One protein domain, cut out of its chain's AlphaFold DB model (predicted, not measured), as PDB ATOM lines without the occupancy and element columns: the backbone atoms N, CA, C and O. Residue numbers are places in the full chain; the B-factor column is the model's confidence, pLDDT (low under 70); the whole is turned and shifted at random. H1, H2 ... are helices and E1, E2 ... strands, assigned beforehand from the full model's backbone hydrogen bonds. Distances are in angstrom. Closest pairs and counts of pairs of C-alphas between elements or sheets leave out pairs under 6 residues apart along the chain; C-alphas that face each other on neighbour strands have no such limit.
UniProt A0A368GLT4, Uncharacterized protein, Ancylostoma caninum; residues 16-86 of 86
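What this domain is: This is residues 16 to 86 of the 86 residues of an uncharacterized protein of Ancylostoma caninum (UniProt A0A368GLT4). A small body, a ribbon of two strands E1 and E2 with a helical hairpin H1 and H2 at one end, is followed by a lone helix H3; residues 59 to 86 stick out. The 71 printed residues run E1, H1, H2, E2, H3, mostly helix, with E1 - E2 antiparallel. The whole is extended, radius of gyration of the C-alphas 22.2 A, spanning 60 by 33 by 18 A.

How they stand to each other: E1, residues 17 to 20, and E2, residues 52 to 55, are antiparallel; N 18 and O 54, 2.8 A, are within hydrogen-bond range. H1, residues 22 to 35, and H2, residues 40 to 48, touch as a hairpin, opposite ways at a shallow tilt of 14 degrees; their closest C-alphas, Gln 26 and Thr 46, are 5.7 A apart. H3, residues 66 to 85, touches no helix. Every O i to N i+4 pair is within hydrogen-bond range in H1 and H3; H2 has 2 of 5, and 5 of 6 O i to N i+3.

Where its parts are: E1, 10.3 A, begins at C-alpha 17 (334.673, 436.514, 459.760). H1 measures 19.7 A, H2 14.0 A, E2 9.7 A; H3, 26.6 A, ends at C-alpha 85 (358.869, 455.440, 419.657).

The domain as a whole: The printed part has no cut; no link is long. pLDDT is under 70 at residues 57 to 68 and 84 to 86.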
ATOM      1  N   PRO A  16     334.359 432.994 457.521       72.81
ATOM      2  CA  PRO A  16     334.108 434.217 456.748       72.81
ATOM      3  C   PRO A  16     334.454 435.485 457.537       72.81
ATOM      4  O   PRO A  16     334.886 436.488 456.974       72.81
ATOM      5  N   PHE A  17     334.312 435.432 458.860       77.56
ATOM      6  CA  PHE A  17     334.673 436.514 459.760       77.56
ATOM      7  C   PHE A  17     335.337 435.943 461.004       77.56
ATOM      8  O   PHE A  17     334.906 434.917 461.534       77.56
ATOM      9  N   ALA A  18     336.354 436.637 461.498       83.75
ATOM     10  CA  ALA A  18     336.924 436.390 462.807       83.75
ATOM     11  C   ALA A  18     337.110 437.701 463.567       83.75
ATOM     12  O   ALA A  18     337.327 438.768 462.996       83.75
ATOM     13  N   TYR A  19     337.015 437.601 464.884       86.81
ATOM     14  CA  TYR A  19     337.138 438.720 465.802       86.81
ATOM     15  C   TYR A  19     338.197 438.380 466.842       86.81
ATOM     16  O   TYR A  19     338.130 437.322 467.476       86.81
ATOM     17  N   ILE A  20     339.173 439.268 467.019       89.12
ATOM     18  CA  ILE A  20     340.142 439.183 468.110       89.12
ATOM     19  C   ILE A  20     339.861 440.336 469.077       89.12
ATOM     20  O   ILE A  20     339.994 441.496 468.675       89.12
ATOM     21  N   PRO A  21     339.504 440.050 470.344       92.12
ATOM     22  CA  PRO A  21     339.201 441.090 471.315       92.12
ATOM     23  C   PRO A  21     340.424 441.978 471.585       92.12
ATOM     24  O   PRO A  21     341.562 441.500 471.463       92.12
ATOM     25  N   PRO A  22     340.218 443.235 472.027       91.62
ATOM     26  CA  PRO A  22     341.302 444.186 472.253       91.62
ATOM     27  C   PRO A  22     342.393 443.613 473.159       91.62
ATOM     28  O   PRO A  22     343.555 443.599 472.780       91.62
ATOM     29  N   SER A  23     342.032 443.006 474.292       93.12
ATOM     30  CA  SER A  23     342.998 442.443 475.250       93.12
ATOM     31  C   SER A  23     343.958 441.419 474.628       93.12
ATOM     32  O   SER A  23     345.154 441.402 474.931       93.12
ATOM     33  N   GLN A  24     343.457 440.572 473.724       93.75
ATOM     34  CA  GLN A  24     344.268 439.577 473.032       93.75
ATOM     35  C   GLN A  24     345.106 440.214 471.919       93.75
ATOM     36  O   GLN A  24     346.268 439.840 471.739       93.75
ATOM     37  N   TRP A  25     344.533 441.155 471.170       92.31
ATOM     38  CA  TRP A  25     345.216 441.802 470.054       92.31
ATOM     39  C   TRP A  25     346.329 442.747 470.518       92.31
ATOM     40  O   TRP A  25     347.461 442.667 470.039       92.31
ATOM     41  N   GLN A  26     346.046 443.554 471.536       93.94
ATOM     42  CA  GLN A  26     347.001 444.437 472.197       93.94
ATOM     43  C   GLN A  26     348.213 443.652 472.705       93.94
ATOM     44  O   GLN A  26     349.348 444.051 472.459       93.94
ATOM     45  N   LYS A  27     348.003 442.484 473.330       94.81
ATOM     46  CA  LYS A  27     349.108 441.620 473.770       94.81
ATOM     47  C   LYS A  27     350.010 441.196 472.604       94.81
ATOM     48  O   LYS A  27     351.227 441.314 472.702       94.81
ATOM     49  N   GLN A  28     349.421 440.756 471.490       92.56
ATOM     50  CA  GLN A  28     350.182 440.342 470.303       92.56
ATOM     51  C   GLN A  28     350.978 441.503 469.693       92.56
ATOM     52  O   GLN A  28     352.155 441.339 469.369       92.56
ATOM     53  N   ILE A  29     350.368 442.687 469.579       92.44
ATOM     54  CA  ILE A  29     351.042 443.883 469.061       92.44
ATOM     55  C   ILE A  29     352.152 444.355 470.000       92.44
ATOM     56  O   ILE A  29     353.217 444.749 469.524       92.44
ATOM     57  N   ARG A  30     351.941 444.287 471.316       94.00
ATOM     58  CA  ARG A  30     352.949 444.657 472.314       94.00
ATOM     59  C   ARG A  30     354.179 443.764 472.192       94.00
ATOM     60  O   ARG A  30     355.291 444.273 472.076       94.00
ATOM     61  N   ASP A  31     353.971 442.449 472.143       94.94
ATOM     62  CA  ASP A  31     355.047 441.467 471.981       94.94
ATOM     63  C   ASP A  31     355.794 441.663 470.653       94.94
ATOM     64  O   ASP A  31     357.022 441.568 470.607       94.94
ATOM     65  N   PHE A  32     355.073 441.979 469.574       93.19
ATOM     66  CA  PHE A  32     355.674 442.300 468.281       93.19
ATOM     67  C   PHE A  32     356.527 443.574 468.344       93.19
ATOM     68  O   PHE A  32     357.698 443.535 467.970       93.19
ATOM     69  N   ARG A  33     355.977 444.680 468.869       93.38
ATOM     70  CA  ARG A  33     356.668 445.976 469.012       93.38
ATOM     71  C   ARG A  33     357.932 445.866 469.865       93.38
ATOM     72  O   ARG A  33     358.943 446.470 469.511       93.38
ATOM     73  N   LEU A  34     357.896 445.062 470.930       93.12
ATOM     74  CA  LEU A  34     359.068 444.756 471.755       93.12
ATOM     75  C   LEU A  34     360.152 444.023 470.955       93.12
ATOM     76  O   LEU A  34     361.310 444.427 470.984       93.12
ATOM     77  N   LYS A  35     359.780 442.982 470.201       94.62
ATOM     78  CA  LYS A  35     360.736 442.180 469.415       94.62
ATOM     79  C   LYS A  35     361.408 442.962 468.288       94.62
ATOM     80  O   LYS A  35     362.558 442.676 467.974       94.62
ATOM     81  N   ILE A  36     360.717 443.933 467.692       93.44
ATOM     82  CA  ILE A  36     361.286 444.791 466.639       93.44
ATOM     83  C   ILE A  36     362.028 446.020 467.191       93.44
ATOM     84  O   ILE A  36     362.545 446.810 466.406       93.44
ATOM     85  N   GLY A  37     362.068 446.205 468.517       92.44
ATOM     86  CA  GLY A  37     362.781 447.316 469.153       92.44
ATOM     87  C   GLY A  37     362.105 448.681 468.992       92.44
ATOM     88  O   GLY A  37     362.788 449.688 468.815       92.44
ATOM     89  N   CYS A  38     360.768 448.746 469.020       92.06
ATOM     90  CA  CYS A  38     360.061 450.031 469.057       92.06
ATOM     91  C   CYS A  38     360.368 450.828 470.337       92.06
ATOM     92  O   CYS A  38     360.691 450.260 471.376       92.06
ATOM     93  N   SER A  39     360.190 452.152 470.272       92.94
ATOM     94  CA  SER A  39     360.262 453.024 471.448       92.94
ATOM     95  C   SER A  39     359.158 452.713 472.463       92.94
ATOM     96  O   SER A  39     358.066 452.270 472.095       92.94
ATOM     97  N   GLU A  40     359.418 453.006 473.740       92.25
ATOM     98  CA  GLU A  40     358.453 452.796 474.830       92.25
ATOM     99  C   GLU A  40     357.134 453.541 474.603       92.25
ATOM    100  O   GLU A  40     356.067 452.989 474.849       92.25
ATOM    101  N   GLU A  41     357.182 454.748 474.036       92.00
ATOM    102  CA  GLU A  41     355.983 455.508 473.670       92.00
ATOM    103  C   GLU A  41     355.084 454.720 472.703       92.00
ATOM    104  O   GLU A  41     353.886 454.558 472.940       92.00
ATOM    105  N   LYS A  42     355.672 454.148 471.641       86.50
ATOM    106  CA  LYS A  42     354.935 453.326 470.673       86.50
ATOM    107  C   LYS A  42     354.443 452.021 471.290       86.50
ATOM    108  O   LYS A  42     353.428 451.494 470.846       86.50
ATOM    109  N   ILE A  43     355.138 451.474 472.282       90.56
ATOM    110  CA  ILE A  43     354.689 450.281 473.010       90.56
ATOM    111  C   ILE A  43     353.491 450.624 473.909       90.56
ATOM    112  O   ILE A  43     352.511 449.886 473.914       90.56
ATOM    113  N   ASN A  44     353.508 451.765 474.595       91.00
ATOM    114  CA  ASN A  44     352.415 452.193 475.475       91.00
ATOM    115  C   ASN A  44     351.148 452.569 474.689       91.00
ATOM    116  O   ASN A  44     350.037 452.250 475.102       91.00
ATOM    117  N   GLN A  45     351.300 453.130 473.486       91.25
ATOM    118  CA  GLN A  45     350.181 453.366 472.562       91.25
ATOM    119  C   GLN A  45     349.462 452.075 472.126       91.25
ATOM    120  O   GLN A  45     348.404 452.140 471.501       91.25
ATOM    121  N   THR A  46     350.005 450.886 472.417       90.31
ATOM    122  CA  THR A  46     349.319 449.619 472.145       90.31
ATOM    123  C   THR A  46     348.030 449.465 472.951       90.31
ATOM    124  O   THR A  46     347.096 448.860 472.443       90.31
ATOM    125  N   GLU A  47     347.922 450.052 474.144       88.81
ATOM    126  CA  GLU A  47     346.716 449.953 474.987       88.81
ATOM    127  C   GLU A  47     345.490 450.661 474.388       88.81
ATOM    128  O   GLU A  47     344.355 450.357 474.745       88.81
ATOM    129  N   GLN A  48     345.709 451.575 473.442       88.06
ATOM    130  CA  GLN A  48     344.650 452.307 472.740       88.06
ATOM    131  C   GLN A  48     344.156 451.583 471.480       88.06
ATOM    132  O   GLN A  48     343.235 452.055 470.815       88.06
ATOM    133  N   ILE A  49     344.771 450.454 471.116       89.06
ATOM    134  CA  ILE A  49     344.397 449.699 469.919       89.06
ATOM    135  C   ILE A  49     343.092 448.951 470.194       89.06
ATOM    136  O   ILE A  49     342.992 448.198 471.165       89.06
ATOM    137  N   SER A  50     342.104 449.162 469.328       89.38
ATOM    138  CA  SER A  50     340.821 448.459 469.336       89.38
ATOM    139  C   SER A  50     340.975 446.981 468.964       89.38
ATOM    140  O   SER A  50     342.065 446.493 468.676       89.38
ATOM    141  N   GLU A  51     339.876 446.245 468.949       85.94
ATOM    142  CA  GLU A  51     339.803 444.892 468.405       85.94
ATOM    143  C   GLU A  51     340.350 444.782 466.970       85.94
ATOM    144  O   GLU A  51     340.428 445.764 466.222       85.94
ATOM    145  N   LEU A  52     340.674 443.553 466.569       86.12
ATOM    146  CA  LEU A  52     340.945 443.222 465.174       86.12
ATOM    147  C   LEU A  52     339.755 442.460 464.592       86.12
ATOM    148  O   LEU A  52     339.478 441.326 464.992       86.12
ATOM    149  N   PHE A  53     339.100 443.070 463.607       83.00
ATOM    150  CA  PHE A  53     338.153 442.390 462.734       83.00
ATOM    151  C   PHE A  53     338.897 441.808 461.535       83.00
ATOM    152  O   PHE A  53     339.621 442.512 460.831       83.00
ATOM    153  N   ILE A  54     338.711 440.515 461.310       80.62
ATOM    154  CA  ILE A  54     339.246 439.786 460.168       80.62
ATOM    155  C   ILE A  54     338.057 439.428 459.285       80.62
ATOM    156  O   ILE A  54     337.200 438.645 459.687       80.62
ATOM    157  N   CYS A  55     338.015 439.999 458.087       73.88
ATOM    158  CA  CYS A  55     337.041 439.647 457.064       73.88
ATOM    159  C   CYS A  55     337.739 438.755 456.042       73.88
ATOM    160  O   CYS A  55     338.633 439.204 455.328       73.88
ATOM    161  N   ASN A  56     337.344 437.490 456.016       70.88
ATOM    162  CA  ASN A  56     337.810 436.486 455.068       70.88
ATOM    163  C   ASN A  56     336.666 436.026 454.147       70.88
ATOM    164  O   ASN A  56     336.822 435.092 453.361       70.88
ATOM    165  N   GLU A  57     335.516 436.717 454.185       65.00
ATOM    166  CA  GLU A  57     334.639 436.789 453.027       65.00
ATOM    167  C   GLU A  57     335.521 437.123 451.842       65.00
ATOM    168  O   GLU A  57     336.074 438.218 451.727       65.00
ATOM    169  N   ARG A  58     335.739 436.080 451.040       53.78
ATOM    170  CA  ARG A  58     336.602 436.098 449.884       53.78
ATOM    171  C   ARG A  58     336.317 437.411 449.176       53.78
ATOM    172  O   ARG A  58     335.170 437.651 448.791       53.78
ATOM    173  N   CYS A  59     337.348 438.210 448.922       51.44
ATOM    174  CA  CYS A  59     337.340 439.027 447.725       51.44
ATOM    175  C   CYS A  59     337.234 438.045 446.549       51.44
ATOM    176  O   CYS A  59     338.197 437.795 445.831       51.44
ATOM    177  N   ILE A  60     336.040 437.491 446.317       47.97
ATOM    178  CA  ILE A  60     335.546 437.147 444.999       47.97
ATOM    179  C   ILE A  60     335.351 438.513 444.339       47.97
ATOM    180  O   ILE A  60     334.257 438.967 444.025       47.97
ATOM    181  N   GLN A  61     336.466 439.200 444.103       44.62
ATOM    182  CA  GLN A  61     336.601 439.974 442.902       44.62
ATOM    183  C   GLN A  61     336.597 438.911 441.809       44.62
ATOM    184  O   GLN A  61     337.632 438.362 441.443       44.62
ATOM    185  N   ALA A  62     335.387 438.514 441.415       46.28
ATOM    186  CA  ALA A  62     335.105 437.533 440.390       46.28
ATOM    187  C   ALA A  62     335.795 437.968 439.097       46.28
ATOM    188  O   ALA A  62     335.185 438.675 438.318       46.28
ATOM    189  N   GLY A  63     337.076 437.666 438.885       48.03
ATOM    190  CA  GLY A  63     337.807 437.946 437.640       48.03
ATOM    191  C   GLY A  63     337.874 439.409 437.155       48.03
ATOM    192  O   GLY A  63     338.557 439.671 436.171       48.03
ATOM    193  N   ILE A  64     337.222 440.380 437.808       54.38
ATOM    194  CA  ILE A  64     337.085 441.757 437.301       54.38
ATOM    195  C   ILE A  64     338.326 442.609 437.611       54.38
ATOM    196  O   ILE A  64     338.436 443.711 437.105       54.38
ATOM    197  N   GLY A  65     339.302 442.139 438.397       52.38
ATOM    198  CA  GLY A  65     340.538 442.900 438.660       52.38
ATOM    199  C   GLY A  65     341.508 442.951 437.483       52.38
ATOM    200  O   GLY A  65     342.198 443.947 437.295       52.38
ATOM    201  N   TYR A  66     341.517 441.917 436.639       61.41
ATOM    202  CA  TYR A  66     342.412 441.877 435.485       61.41
ATOM    203  C   TYR A  66     341.995 442.857 434.393       61.41
ATOM    204  O   TYR A  66     342.857 443.452 433.759       61.41
ATOM    205  N   VAL A  67     340.694 443.061 434.172       69.19
ATOM    206  CA  VAL A  67     340.214 443.882 433.050       69.19
ATOM    207  C   VAL A  67     340.631 445.359 433.189       69.19
ATOM    208  O   VAL A  67     341.244 445.872 432.254       69.19
ATOM    209  N   PRO A  68     340.424 446.048 434.329       67.94
ATOM    210  CA  PRO A  68     340.922 447.404 434.544       67.94
ATOM    211  C   PRO A  68     342.448 447.499 434.461       67.94
ATOM    212  O   PRO A  68     342.961 448.435 433.852       67.94
ATOM    213  N   SER A  69     343.185 446.526 435.015       71.75
ATOM    214  CA  SER A  69     344.652 446.494 434.933       71.75
ATOM    215  C   SER A  69     345.153 446.314 433.496       71.75
ATOM    216  O   SER A  69     346.095 446.994 433.094       71.75
ATOM    217  N   LEU A  70     344.504 445.460 432.699       78.75
ATOM    218  CA  LEU A  70     344.802 445.274 431.277       78.75
ATOM    219  C   LEU A  70     344.496 446.542 430.471       78.75
ATOM    220  O   LEU A  70     345.303 446.929 429.630       78.75
ATOM    221  N   ILE A  71     343.382 447.222 430.757       82.88
ATOM    222  CA  ILE A  71     343.032 448.504 430.124       82.88
ATOM    223  C   ILE A  71     344.076 449.576 430.458       82.88
ATOM    224  O   ILE A  71     344.522 450.298 429.561       82.88
ATOM    225  N   MET A  72     344.512 449.666 431.718       81.31
ATOM    226  CA  MET A  72     345.579 450.585 432.122       81.31
ATOM    227  C   MET A  72     346.889 450.272 431.392       81.31
ATOM    228  O   MET A  72     347.490 451.165 430.800       81.31
ATOM    229  N   LEU A  73     347.303 449.003 431.364       85.12
ATOM    230  CA  LEU A  73     348.551 448.573 430.730       85.12
ATOM    231  C   LEU A  73     348.544 448.817 429.211       85.12
ATOM    232  O   LEU A  73     349.535 449.301 428.658       85.12
ATOM    233  N   LEU A  74     347.413 448.572 428.541       87.94
ATOM    234  CA  LEU A  74     347.210 448.912 427.130       87.94
ATOM    235  C   LEU A  74     347.293 450.424 426.896       87.94
ATOM    236  O   LEU A  74     347.950 450.865 425.954       87.94
ATOM    237  N   SER A  75     346.681 451.220 427.773       86.44
ATOM    238  CA  SER A  75     346.701 452.684 427.672       86.44
ATOM    239  C   SER A  75     348.122 453.239 427.816       86.44
ATOM    240  O   SER A  75     348.541 454.067 427.006       86.44
ATOM    241  N   PHE A  76     348.894 452.728 428.780       84.38
ATOM    242  CA  PHE A  76     350.308 453.075 428.942       84.38
ATOM    243  C   PHE A  76     351.146 452.661 427.732       84.38
ATOM    244  O   PHE A  76     351.963 453.448 427.260       84.38
ATOM    245  N   SER A  77     350.909 451.467 427.188       89.12
ATOM    246  CA  SER A  77     351.627 450.971 426.007       89.12
ATOM    247  C   SER A  77     351.383 451.854 424.779       89.12
ATOM    248  O   SER A  77     352.328 452.231 424.090       89.12
ATOM    249  N   ILE A  78     350.130 452.253 424.527       89.12
ATOM    250  CA  ILE A  78     349.784 453.147 423.408       89.12
ATOM    251  C   ILE A  78     350.403 454.535 423.605       89.12
ATOM    252  O   ILE A  78     350.951 455.100 422.657       89.12
ATOM    253  N   ALA A  79     350.330 455.087 424.819       87.00
ATOM    254  CA  ALA A  79     350.922 456.385 425.128       87.00
ATOM    255  C   ALA A  79     352.446 456.371 424.946       87.00
ATOM    256  O   ALA A  79     352.993 457.306 424.364       87.00
ATOM    257  N   PHE A  80     353.116 455.302 425.380       84.81
ATOM    258  CA  PHE A  80     354.552 455.119 425.199       84.81
ATOM    259  C   PHE A  80     354.928 455.026 423.716       84.81
ATOM    260  O   PHE A  80     355.822 455.738 423.268       84.81
ATOM    261  N   ILE A  81     354.209 454.223 422.924       88.38
ATOM    262  CA  ILE A  81     354.482 454.100 421.483       88.38
ATOM    263  C   ILE A  81     354.325 455.453 420.778       88.38
ATOM    264  O   ILE A  81     355.199 455.844 420.009       88.38
ATOM    265  N   LYS A  82     353.240 456.183 421.064       77.12
ATOM    266  CA  LYS A  82     352.944 457.467 420.409       77.12
ATOM    267  C   LYS A  82     353.870 458.618 420.795       77.12
ATOM    268  O   LYS A  82     353.938 459.569 420.031       77.12
ATOM    269  N   ASN A  83     354.473 458.592 421.983       71.19
ATOM    270  CA  ASN A  83     355.276 459.717 422.479       71.19
ATOM    271  C   ASN A  83     356.778 459.420 422.551       71.19
ATOM    272  O   ASN A  83     357.559 460.355 422.704       71.19
ATOM    273  N   CYS A  84     357.190 458.150 422.520       63.75
ATOM    274  CA  CYS A  84     358.589 457.768 422.734       63.75
ATOM    275  C   CYS A  84     359.201 456.937 421.599       63.75
ATOM    276  O   CYS A  84     360.418 456.780 421.584       63.75
ATOM    277  N   LEU A  85     358.398 456.376 420.690       66.75
ATOM    278  CA  LEU A  85     358.869 455.440 419.657       66.75
ATOM    279  C   LEU A  85     358.591 455.921 418.226       66.75
ATOM    280  O   LEU A  85     359.415 455.673 417.349       66.75
ATOM    281  N   ILE A  86     357.452 456.584 418.000       53.62
ATOM    282  CA  ILE A  86     357.127 457.345 416.778       53.62
ATOM    283  C   ILE A  86     357.423 458.818 417.047       53.62
ATOM    284  O   ILE A  86     357.990 459.467 416.142       53.62
TER     285      ILE A  86